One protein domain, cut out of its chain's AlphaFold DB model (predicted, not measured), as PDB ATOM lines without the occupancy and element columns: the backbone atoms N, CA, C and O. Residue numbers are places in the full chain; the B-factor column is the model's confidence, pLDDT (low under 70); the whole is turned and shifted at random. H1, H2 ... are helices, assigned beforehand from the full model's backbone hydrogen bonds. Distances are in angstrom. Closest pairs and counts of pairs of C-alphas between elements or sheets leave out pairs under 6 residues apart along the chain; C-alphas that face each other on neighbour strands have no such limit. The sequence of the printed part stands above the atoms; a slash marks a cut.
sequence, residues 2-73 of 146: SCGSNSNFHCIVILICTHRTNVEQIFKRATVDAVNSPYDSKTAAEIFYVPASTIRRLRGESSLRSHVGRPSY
ATOM      1  N   SER A   2     117.477  32.552   0.903       43.41
ATOM      2  CA  SER A   2     118.469  32.495   1.979       43.41
ATOM      3  C   SER A   2     118.141  33.585   2.993       43.41
ATOM      4  O   SER A   2     118.431  34.754   2.760       43.41
ATOM      5  N   CYS A   3     117.495  33.198   4.091       52.09
ATOM      6  CA  CYS A   3     117.278  34.043   5.261       52.09
ATOM      7  C   CYS A   3     118.281  33.607   6.330       52.09
ATOM      8  O   CYS A   3     118.084  32.574   6.961       52.09
ATOM      9  N   GLY A   4     119.370  34.353   6.521       54.94
ATOM     10  CA  GLY A   4     120.398  33.964   7.488       54.94
ATOM     11  C   GLY A   4     121.395  35.072   7.789       54.94
ATOM     12  O   GLY A   4     122.556  34.939   7.430       54.94
ATOM     13  N   SER A   5     120.961  36.188   8.392       55.78
ATOM     14  CA  SER A   5     121.890  37.262   8.820       55.78
ATOM     15  C   SER A   5     121.385  38.185   9.952       55.78
ATOM     16  O   SER A   5     121.876  39.301  10.064       55.78
ATOM     17  N   ASN A   6     120.438  37.774  10.813       57.78
ATOM     18  CA  ASN A   6     119.873  38.682  11.844       57.78
ATOM     19  C   ASN A   6     120.250  38.374  13.310       57.78
ATOM     20  O   ASN A   6     119.887  39.148  14.192       57.78
ATOM     21  N   SER A   7     120.990  37.299  13.611       59.38
ATOM     22  CA  SER A   7     121.309  36.941  15.009       59.38
ATOM     23  C   SER A   7     122.443  37.772  15.629       59.38
ATOM     24  O   SER A   7     122.390  38.076  16.819       59.38
ATOM     25  N   ASN A   8     123.433  38.213  14.845       60.09
ATOM     26  CA  ASN A   8     124.607  38.921  15.383       60.09
ATOM     27  C   ASN A   8     124.321  40.366  15.826       60.09
ATOM     28  O   ASN A   8     124.963  40.866  16.749       60.09
ATOM     29  N   PHE A   9     123.328  41.035  15.230       61.28
ATOM     30  CA  PHE A   9     122.977  42.409  15.606       61.28
ATOM     31  C   PHE A   9     122.318  42.498  16.988       61.28
ATOM     32  O   PHE A   9     122.555  43.460  17.720       61.28
ATOM     33  N   HIS A  10     121.546  41.485  17.390       62.53
ATOM     34  CA  HIS A  10     120.870  41.492  18.688       62.53
ATOM     35  C   HIS A  10     121.843  41.382  19.872       62.53
ATOM     36  O   HIS A  10     121.645  42.058  20.882       62.53
ATOM     37  N   CYS A  11     122.924  40.606  19.747       62.72
ATOM     38  CA  CYS A  11     123.910  40.460  20.822       62.72
ATOM     39  C   CYS A  11     124.703  41.752  21.089       62.72
ATOM     40  O   CYS A  11     124.938  42.096  22.247       62.72
ATOM     41  N   ILE A  12     125.064  42.505  20.044       66.69
ATOM     42  CA  ILE A  12     125.836  43.755  20.187       66.69
ATOM     43  C   ILE A  12     125.005  44.832  20.901       66.69
ATOM     44  O   ILE A  12     125.510  45.526  21.784       66.69
ATOM     45  N   VAL A  13     123.713  44.944  20.578       63.59
ATOM     46  CA  VAL A  13     122.824  45.939  21.202       63.59
ATOM     47  C   VAL A  13     122.616  45.647  22.691       63.59
ATOM     48  O   VAL A  13     122.641  46.573  23.502       63.59
ATOM     49  N   ILE A  14     122.475  44.376  23.081       65.56
ATOM     50  CA  ILE A  14     122.310  43.996  24.492       65.56
ATOM     51  C   ILE A  14     123.572  44.332  25.303       65.56
ATOM     52  O   ILE A  14     123.450  44.904  26.385       65.56
ATOM     53  N   LEU A  15     124.768  44.060  24.766       58.44
ATOM     54  CA  LEU A  15     126.054  44.376  25.409       58.44
ATOM     55  C   LEU A  15     126.277  45.884  25.611       58.44
ATOM     56  O   LEU A  15     126.750  46.306  26.666       58.44
ATOM     57  N   ILE A  16     125.906  46.714  24.631       64.38
ATOM     58  CA  ILE A  16     126.018  48.179  24.749       64.38
ATOM     59  C   ILE A  16     125.033  48.712  25.803       64.38
ATOM     60  O   ILE A  16     125.384  49.580  26.610       64.38
ATOM     61  N   CYS A  17     123.813  48.173  25.841       57.75
ATOM     62  CA  CYS A  17     122.791  48.580  26.804       57.75
ATOM     63  C   CYS A  17     123.158  48.212  28.251       57.75
ATOM     64  O   CYS A  17     122.966  49.034  29.148       57.75
ATOM     65  N   THR A  18     123.718  47.026  28.498       59.31
ATOM     66  CA  THR A  18     124.129  46.603  29.850       59.31
ATOM     67  C   THR A  18     125.361  47.351  30.355       59.31
ATOM     68  O   THR A  18     125.429  47.689  31.537       59.31
ATOM     69  N   HIS A  19     126.310  47.699  29.480       61.56
ATOM     70  CA  HIS A  19     127.446  48.535  29.876       61.56
ATOM     71  C   HIS A  19     127.014  49.942  30.299       61.56
ATOM     72  O   HIS A  19     127.524  50.480  31.284       61.56
ATOM     73  N   ARG A  20     126.041  50.529  29.594       67.19
ATOM     74  CA  ARG A  20     125.546  51.877  29.893       67.19
ATOM     75  C   ARG A  20     124.889  51.965  31.271       67.19
ATOM     76  O   ARG A  20     125.166  52.903  32.017       67.19
ATOM     77  N   THR A  21     124.062  50.987  31.636       72.00
ATOM     78  CA  THR A  21     123.367  50.994  32.934       72.00
ATOM     79  C   THR A  21     124.327  50.821  34.108       72.00
ATOM     80  O   THR A  21     124.141  51.456  35.146       72.00
ATOM     81  N   ASN A  22     125.387  50.026  33.944       75.75
ATOM     82  CA  ASN A  22     126.385  49.820  34.991       75.75
ATOM     83  C   ASN A  22     127.214  51.094  35.243       75.75
ATOM     84  O   ASN A  22     127.345  51.540  36.384       75.75
ATOM     85  N   VAL A  23     127.674  51.758  34.176       76.50
ATOM     86  CA  VAL A  23     128.425  53.024  34.284       76.50
ATOM     87  C   VAL A  23     127.589  54.113  34.963       76.50
ATOM     88  O   VAL A  23     128.086  54.812  35.846       76.50
ATOM     89  N   GLU A  24     126.303  54.229  34.621       80.75
ATOM     90  CA  GLU A  24     125.405  55.195  35.262       80.75
ATOM     91  C   GLU A  24     125.195  54.906  36.756       80.75
ATOM     92  O   GLU A  24     125.154  55.837  37.563       80.75
ATOM     93  N   GLN A  25     125.083  53.637  37.156       80.38
ATOM     94  CA  GLN A  25     124.947  53.275  38.570       80.38
ATOM     95  C   GLN A  25     126.221  53.559  39.371       80.38
ATOM     96  O   GLN A  25     126.134  54.093  40.481       80.38
ATOM     97  N   ILE A  26     127.393  53.254  38.807       80.38
ATOM     98  CA  ILE A  26     128.690  53.556  39.424       80.38
ATOM     99  C   ILE A  26     128.836  55.067  39.614       80.38
ATOM    100  O   ILE A  26     129.162  55.523  40.710       80.38
ATOM    101  N   PHE A  27     128.513  55.852  38.583       87.81
ATOM    102  CA  PHE A  27     128.590  57.309  38.652       87.81
ATOM    103  C   PHE A  27     127.630  57.898  39.696       87.81
ATOM    104  O   PHE A  27     128.011  58.789  40.461       87.81
ATOM    105  N   LYS A  28     126.397  57.377  39.787       88.06
ATOM    106  CA  LYS A  28     125.427  57.797  40.812       88.06
ATOM    107  C   LYS A  28     125.944  57.530  42.224       88.06
ATOM    108  O   LYS A  28     125.865  58.426  43.061       88.06
ATOM    109  N   ARG A  29     126.509  56.347  42.487       84.56
ATOM    110  CA  ARG A  29     127.102  56.024  43.798       84.56
ATOM    111  C   ARG A  29     128.281  56.928  44.135       84.56
ATOM    112  O   ARG A  29     128.259  57.558  45.185       84.56
ATOM    113  N   ALA A  30     129.233  57.076  43.214       88.94
ATOM    114  CA  ALA A  30     130.389  57.950  43.410       88.94
ATOM    115  C   ALA A  30     129.971  59.398  43.716       88.94
ATOM    116  O   ALA A  30     130.556  60.052  44.574       88.94
ATOM    117  N   THR A  31     128.909  59.885  43.068       91.25
ATOM    118  CA  THR A  31     128.356  61.223  43.321       91.25
ATOM    119  C   THR A  31     127.769  61.347  44.726       91.25
ATOM    120  O   THR A  31     128.044  62.330  45.414       91.25
ATOM    121  N   VAL A  32     126.987  60.361  45.174       88.12
ATOM    122  CA  VAL A  32     126.410  60.344  46.529       88.12
ATOM    123  C   VAL A  32     127.512  60.289  47.587       88.12
ATOM    124  O   VAL A  32     127.473  61.065  48.544       88.12
ATOM    125  N   ASP A  33     128.518  59.439  47.397       87.06
ATOM    126  CA  ASP A  33     129.642  59.314  48.326       87.06
ATOM    127  C   ASP A  33     130.467  60.611  48.376       87.06
ATOM    128  O   ASP A  33     130.777  61.112  49.459       87.06
ATOM    129  N   ALA A  34     130.733  61.238  47.224       92.44
ATOM    130  CA  ALA A  34     131.451  62.510  47.147       92.44
ATOM    131  C   ALA A  34     130.711  63.653  47.863       92.44
ATOM    132  O   ALA A  34     131.320  64.425  48.618       92.44
ATOM    133  N   VAL A  35     129.392  63.759  47.656       91.88
ATOM    134  CA  VAL A  35     128.539  64.789  48.274       91.88
ATOM    135  C   VAL A  35     128.523  64.657  49.795       91.88
ATOM    136  O   VAL A  35     128.673  65.677  50.469       91.88
ATOM    137  N   ASN A  36     128.416  63.430  50.316       86.38
ATOM    138  CA  ASN A  36     128.331  63.146  51.753       86.38
ATOM    139  C   ASN A  36     129.697  62.998  52.450       86.38
ATOM    140  O   ASN A  36     129.752  62.891  53.674       86.38
ATOM    141  N   SER A  37     130.800  63.000  51.699       86.94
ATOM    142  CA  SER A  37     132.149  62.913  52.265       86.94
ATOM    143  C   SER A  37     132.506  64.133  53.141       86.94
ATOM    144  O   SER A  37     132.045  65.246  52.868       86.94
ATOM    145  N   PRO A  38     133.377  63.969  54.161       89.69
ATOM    146  CA  PRO A  38     133.816  65.071  55.024       89.69
ATOM    147  C   PRO A  38     134.806  66.030  54.340       89.69
ATOM    148  O   PRO A  38     135.183  67.042  54.926       89.69
ATOM    149  N   TYR A  39     135.254  65.718  53.122       92.00
ATOM    150  CA  TYR A  39     136.259  66.496  52.404       92.00
ATOM    151  C   TYR A  39     135.671  67.767  51.777       92.00
ATOM    152  O   TYR A  39     134.468  67.872  51.501       92.00
ATOM    153  N   ASP A  40     136.522  68.749  51.492       95.19
ATOM    154  CA  ASP A  40     136.144  69.878  50.647       95.19
ATOM    155  C   ASP A  40     135.868  69.401  49.207       95.19
ATOM    156  O   ASP A  40     136.281  68.320  48.781       95.19
ATOM    157  N   SER A  41     135.134  70.198  48.429       95.31
ATOM    158  CA  SER A  41     134.690  69.763  47.099       95.31
ATOM    159  C   SER A  41     135.831  69.544  46.104       95.31
ATOM    160  O   SER A  41     135.605  68.866  45.107       95.31
ATOM    161  N   LYS A  42     137.020  70.127  46.323       97.31
ATOM    162  CA  LYS A  42     138.171  69.932  45.435       97.31
ATOM    163  C   LYS A  42     138.831  68.583  45.712       97.31
ATOM    164  O   LYS A  42     138.941  67.782  44.793       97.31
ATOM    165  N   THR A  43     139.139  68.288  46.975       96.69
ATOM    166  CA  THR A  43     139.704  66.988  47.373       96.69
ATOM    167  C   THR A  43     138.736  65.837  47.082       96.69
ATOM    168  O   THR A  43     139.132  64.807  46.545       96.69
ATOM    169  N   ALA A  44     137.436  66.017  47.348       94.31
ATOM    170  CA  ALA A  44     136.427  65.012  47.007       94.31
ATOM    171  C   ALA A  44     136.354  64.742  45.492       94.31
ATOM    172  O   ALA A  44     136.124  63.608  45.079       94.31
ATOM    173  N   ALA A  45     136.566  65.761  44.656       97.06
ATOM    174  CA  ALA A  45     136.535  65.581  43.209       97.06
ATOM    175  C   ALA A  45     137.671  64.688  42.702       97.06
ATOM    176  O   ALA A  45     137.452  63.864  41.816       97.06
ATOM    177  N   GLU A  46     138.857  64.825  43.292       96.31
ATOM    178  CA  GLU A  46     140.026  64.006  42.970       96.31
ATOM    179  C   GLU A  46     139.845  62.556  43.445       96.31
ATOM    180  O   GLU A  46     140.142  61.627  42.701       96.31
ATOM    181  N   ILE A  47     139.291  62.350  44.647       95.00
ATOM    182  CA  ILE A  47     139.107  61.011  45.234       95.00
ATOM    183  C   ILE A  47     138.004  60.215  44.525       95.00
ATOM    184  O   ILE A  47     138.173  59.029  44.243       95.00
ATOM    185  N   PHE A  48     136.854  60.844  44.274       93.44
ATOM    186  CA  PHE A  48     135.657  60.155  43.778       93.44
ATOM    187  C   PHE A  48     135.458  60.294  42.265       93.44
ATOM    188  O   PHE A  48     134.492  59.754  41.732       93.44
ATOM    189  N   TYR A  49     136.350  61.007  41.568       95.25
ATOM    190  CA  TYR A  49     136.264  61.278  40.128       95.25
ATOM    191  C   TYR A  49     134.952  61.973  39.710       95.25
ATOM    192  O   TYR A  49     134.424  61.748  38.620       95.25
ATOM    193  N   VAL A  50     134.416  62.840  40.576       95.25
ATOM    194  CA  VAL A  50     133.192  63.623  40.324       95.25
ATOM    195  C   VAL A  50     133.551  65.108  40.271       95.25
ATOM    196  O   VAL A  50     134.194  65.598  41.193       95.25
ATOM    197  N   PRO A  51     133.123  65.883  39.258       97.69
ATOM    198  CA  PRO A  51     133.486  67.295  39.165       97.69
ATOM    199  C   PRO A  51     133.118  68.101  40.419       97.69
ATOM    200  O   PRO A  51     131.986  68.045  40.905       97.69
ATOM    201  N   ALA A  52     134.051  68.929  40.898       96.81
ATOM    202  CA  ALA A  52     133.851  69.753  42.094       96.81
ATOM    203  C   ALA A  52     132.624  70.680  41.987       96.81
ATOM    204  O   ALA A  52     131.963  70.951  42.989       96.81
ATOM    205  N   SER A  53     132.299  71.155  40.780       96.81
ATOM    206  CA  SER A  53     131.102  71.960  40.501       96.81
ATOM    207  C   SER A  53     129.811  71.187  40.776       96.81
ATOM    208  O   SER A  53     128.917  71.707  41.443       96.81
ATOM    209  N   THR A  54     129.740  69.931  40.330       95.06
ATOM    210  CA  THR A  54     128.626  69.018  40.600       95.06
ATOM    211  C   THR A  54     128.473  68.795  42.101       95.06
ATOM    212  O   THR A  54     127.380  68.970  42.630       95.06
ATOM    213  N   ILE A  55     129.569  68.511  42.812       94.44
ATOM    214  CA  ILE A  55     129.550  68.302  44.269       94.44
ATOM    215  C   ILE A  55     129.023  69.548  44.996       94.44
ATOM    216  O   ILE A  55     128.147  69.430  45.850       94.44
ATOM    217  N   ARG A  56     129.510  70.750  44.650       93.94
ATOM    218  CA  ARG A  56     129.043  72.008  45.266       93.94
ATOM    219  C   ARG A  56     127.555  72.237  45.047       93.94
ATOM    220  O   ARG A  56     126.861  72.582  45.999       93.94
ATOM    221  N   ARG A  57     127.074  72.031  43.816       93.56
ATOM    222  CA  ARG A  57     125.655  72.189  43.478       93.56
ATOM    223  C   ARG A  57     124.794  71.239  44.310       93.56
ATOM    224  O   ARG A  57     123.882  71.686  44.993       93.56
ATOM    225  N   LEU A  58     125.144  69.953  44.316       92.06
ATOM    226  CA  LEU A  58     124.358  68.913  44.981       92.06
ATOM    227  C   LEU A  58     124.439  68.976  46.514       92.06
ATOM    228  O   LEU A  58     123.484  68.613  47.187       92.06
ATOM    229  N   ARG A  59     125.524  69.504  47.101       88.06
ATOM    230  CA  ARG A  59     125.593  69.781  48.552       88.06
ATOM    231  C   ARG A  59     124.607  70.856  49.014       88.06
ATOM    232  O   ARG A  59     124.323  70.929  50.214       88.06
ATOM    233  N   GLY A  60     124.133  71.705  48.102       84.06
ATOM    234  CA  GLY A  60     123.066  72.671  48.356       84.06
ATOM    235  C   GLY A  60     121.666  72.055  48.307       84.06
ATOM    236  O   GLY A  60     120.732  72.641  48.848       84.06
ATOM    237  N   GLU A  61     121.512  70.872  47.709       86.31
ATOM    238  CA  GLU A  61     120.225  70.191  47.586       86.31
ATOM    239  C   GLU A  61     119.928  69.376  48.854       86.31
ATOM    240  O   GLU A  61     120.665  68.466  49.241       86.31
ATOM    241  N   SER A  62     118.821  69.700  49.525       69.50
ATOM    242  CA  SER A  62     118.395  69.032  50.763       69.50
ATOM    243  C   SER A  62     118.026  67.560  50.560       69.50
ATOM    244  O   SER A  62     118.168  66.767  51.485       69.50
ATOM    245  N   SER A  63     117.606  67.181  49.350       76.44
ATOM    246  CA  SER A  63     117.251  65.809  48.971       76.44
ATOM    247  C   SER A  63     118.445  64.848  48.944       76.44
ATOM    248  O   SER A  63     118.263  63.647  49.126       76.44
ATOM    249  N   LEU A  64     119.661  65.361  48.724       65.56
ATOM    250  CA  LEU A  64     120.890  64.565  48.593       65.56
ATOM    251  C   LEU A  64     121.786  64.610  49.828       65.56
ATOM    252  O   LEU A  64     122.696  63.788  49.958       65.56
ATOM    253  N   ARG A  65     121.499  65.516  50.769       60.59
ATOM    254  CA  ARG A  65     122.026  65.449  52.131       60.59
ATOM    255  C   ARG A  65     121.345  64.292  52.855       60.59
ATOM    256  O   ARG A  65     120.394  64.488  53.616       60.59
ATOM    257  N   SER A  66     121.840  63.071  52.638       55.84
ATOM    258  CA  SER A  66     121.563  61.991  53.585       55.84
ATOM    259  C   SER A  66     121.951  62.524  54.958       55.84
ATOM    260  O   SER A  66     123.038  63.084  55.109       55.84
ATOM    261  N   HIS A  67     121.006  62.497  55.896       52.44
ATOM    262  CA  HIS A  67     121.158  63.146  57.191       52.44
ATOM    263  C   HIS A  67     122.517  62.784  57.780       52.44
ATOM    264  O   HIS A  67     122.869  61.611  57.839       52.44
ATOM    265  N   VAL A  68     123.311  63.791  58.136       45.28
ATOM    266  CA  VAL A  68     124.658  63.606  58.681       45.28
ATOM    267  C   VAL A  68     124.589  62.585  59.826       45.28
ATOM    268  O   VAL A  68     123.888  62.813  60.808       45.28
ATOM    269  N   GLY A  69     125.267  61.442  59.670       50.59
ATOM    270  CA  GLY A  69     125.243  60.315  60.618       50.59
ATOM    271  C   GLY A  69     124.379  59.116  60.203       50.59
ATOM    272  O   GLY A  69     124.465  58.063  60.831       50.59
ATOM    273  N   ARG A  70     123.590  59.237  59.133       52.75
ATOM    274  CA  ARG A  70     122.830  58.137  58.542       52.75
ATOM    275  C   ARG A  70     123.759  57.280  57.679       52.75
ATOM    276  O   ARG A  70     124.358  57.807  56.739       52.75
ATOM    277  N   PRO A  71     123.898  55.977  57.955       55.56
ATOM    278  CA  PRO A  71     124.713  55.118  57.116       55.56
ATOM    279  C   PRO A  71     124.082  55.010  55.720       55.56
ATOM    280  O   PRO A  71     122.976  54.499  55.576       55.56
ATOM    281  N   SER A  72     124.786  55.482  54.684       57.56
ATOM    282  CA  SER A  72     124.298  55.523  53.289       57.56
ATOM    283  C   SER A  72     124.003  54.145  52.686       57.56
ATOM    284  O   SER A  72     123.457  54.046  51.589       57.56
ATOM    285  N   TYR A  73     124.381  53.079  53.391       63.44
ATOM    286  CA  TYR A  73     124.208  51.699  52.968       63.44
ATOM    287  C   TYR A  73     122.914  51.046  53.456       63.44
ATOM    288  O   TYR A  73     122.648  49.929  53.026       63.44
TER     289      TYR A  73
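Overview. This is residues 2 to 73 of the 146 residues of the protein "Hypothetical protein" of Rotaria magnacalcarata (UniProt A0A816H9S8). What shape do the atoms make? One long helix, H1, is a shaft whose first part sticks out alone as residues 7 to 26, with residues 2 to 6 before it, while the short helices H2 and H3 pack crosswise on its last turns to make a small head. A tail with no named element, residues 60 to 73, follows H3 at the head end. What is it built of, and how large is it? The printed part has 72 residues with three named helices in the order H1, H2, H3 and no named strand, and its class is all helix. It is extended, with a radius of gyration of the C-alphas of 18.7 A and spans of 64 by 23 by 17 A, the free arm making the length.

Along the chain. Where does the first helix run? H1 is residues 7 to 36, from C-alpha 7 at (121.309, 36.941, 15.009) to C-alpha 36 at (128.331, 63.146, 51.753), 45.7 A. Where are the two short helices? H2 is residues 41 to 48, 10.2 A from first to last C-alpha. H3 is residues 52 to 59, 10.5 A, and ends with C-alpha 59 at (125.593, 69.781, 48.552).

Arrangement. How does H1 meet H2? H1 touches H2 with residues 30 to 35 alone, and the closest C-alphas, those of Ala 34 and Ala 44, are 5.6 A apart. They run opposite ways at a steep tilt of 41 degrees and form a helical hairpin. Where does H3 stand? H3 touches H1, which meets it with residues 31 to 36 alone; the closest C-alphas are those of Val 35 and Ile 55, 5.4 A apart, and the lines are only just about perpendicular, at 70.4 degrees. H3 also touches H2, about perpendicular at 78 degrees, with the C-alphas of Ser 41 and Ala 52 closest at 5.1 A. Are the helices' backbones well formed? In H2 and H3 every O i to N i+4 pair is within hydrogen-bond range, and in H1 24 of 26 are.

Size, cuts and confidence. How far does it reach? The two C-alphas farthest apart, those of Ser 2 and Gly 69, are 65.3 A apart. Without the free residues 2 to 26, the body of 47 residues spans 24 by 19 by 18 A. Is there a cut or a long link? The printed part has no cut, and the links H1 to H2 and H2 to H3 are tight. Where is the model less sure? The mean pLDDT of the printed part is 76.8, and it is under 70 at residues 2 to 20, 62 and 64 to 73.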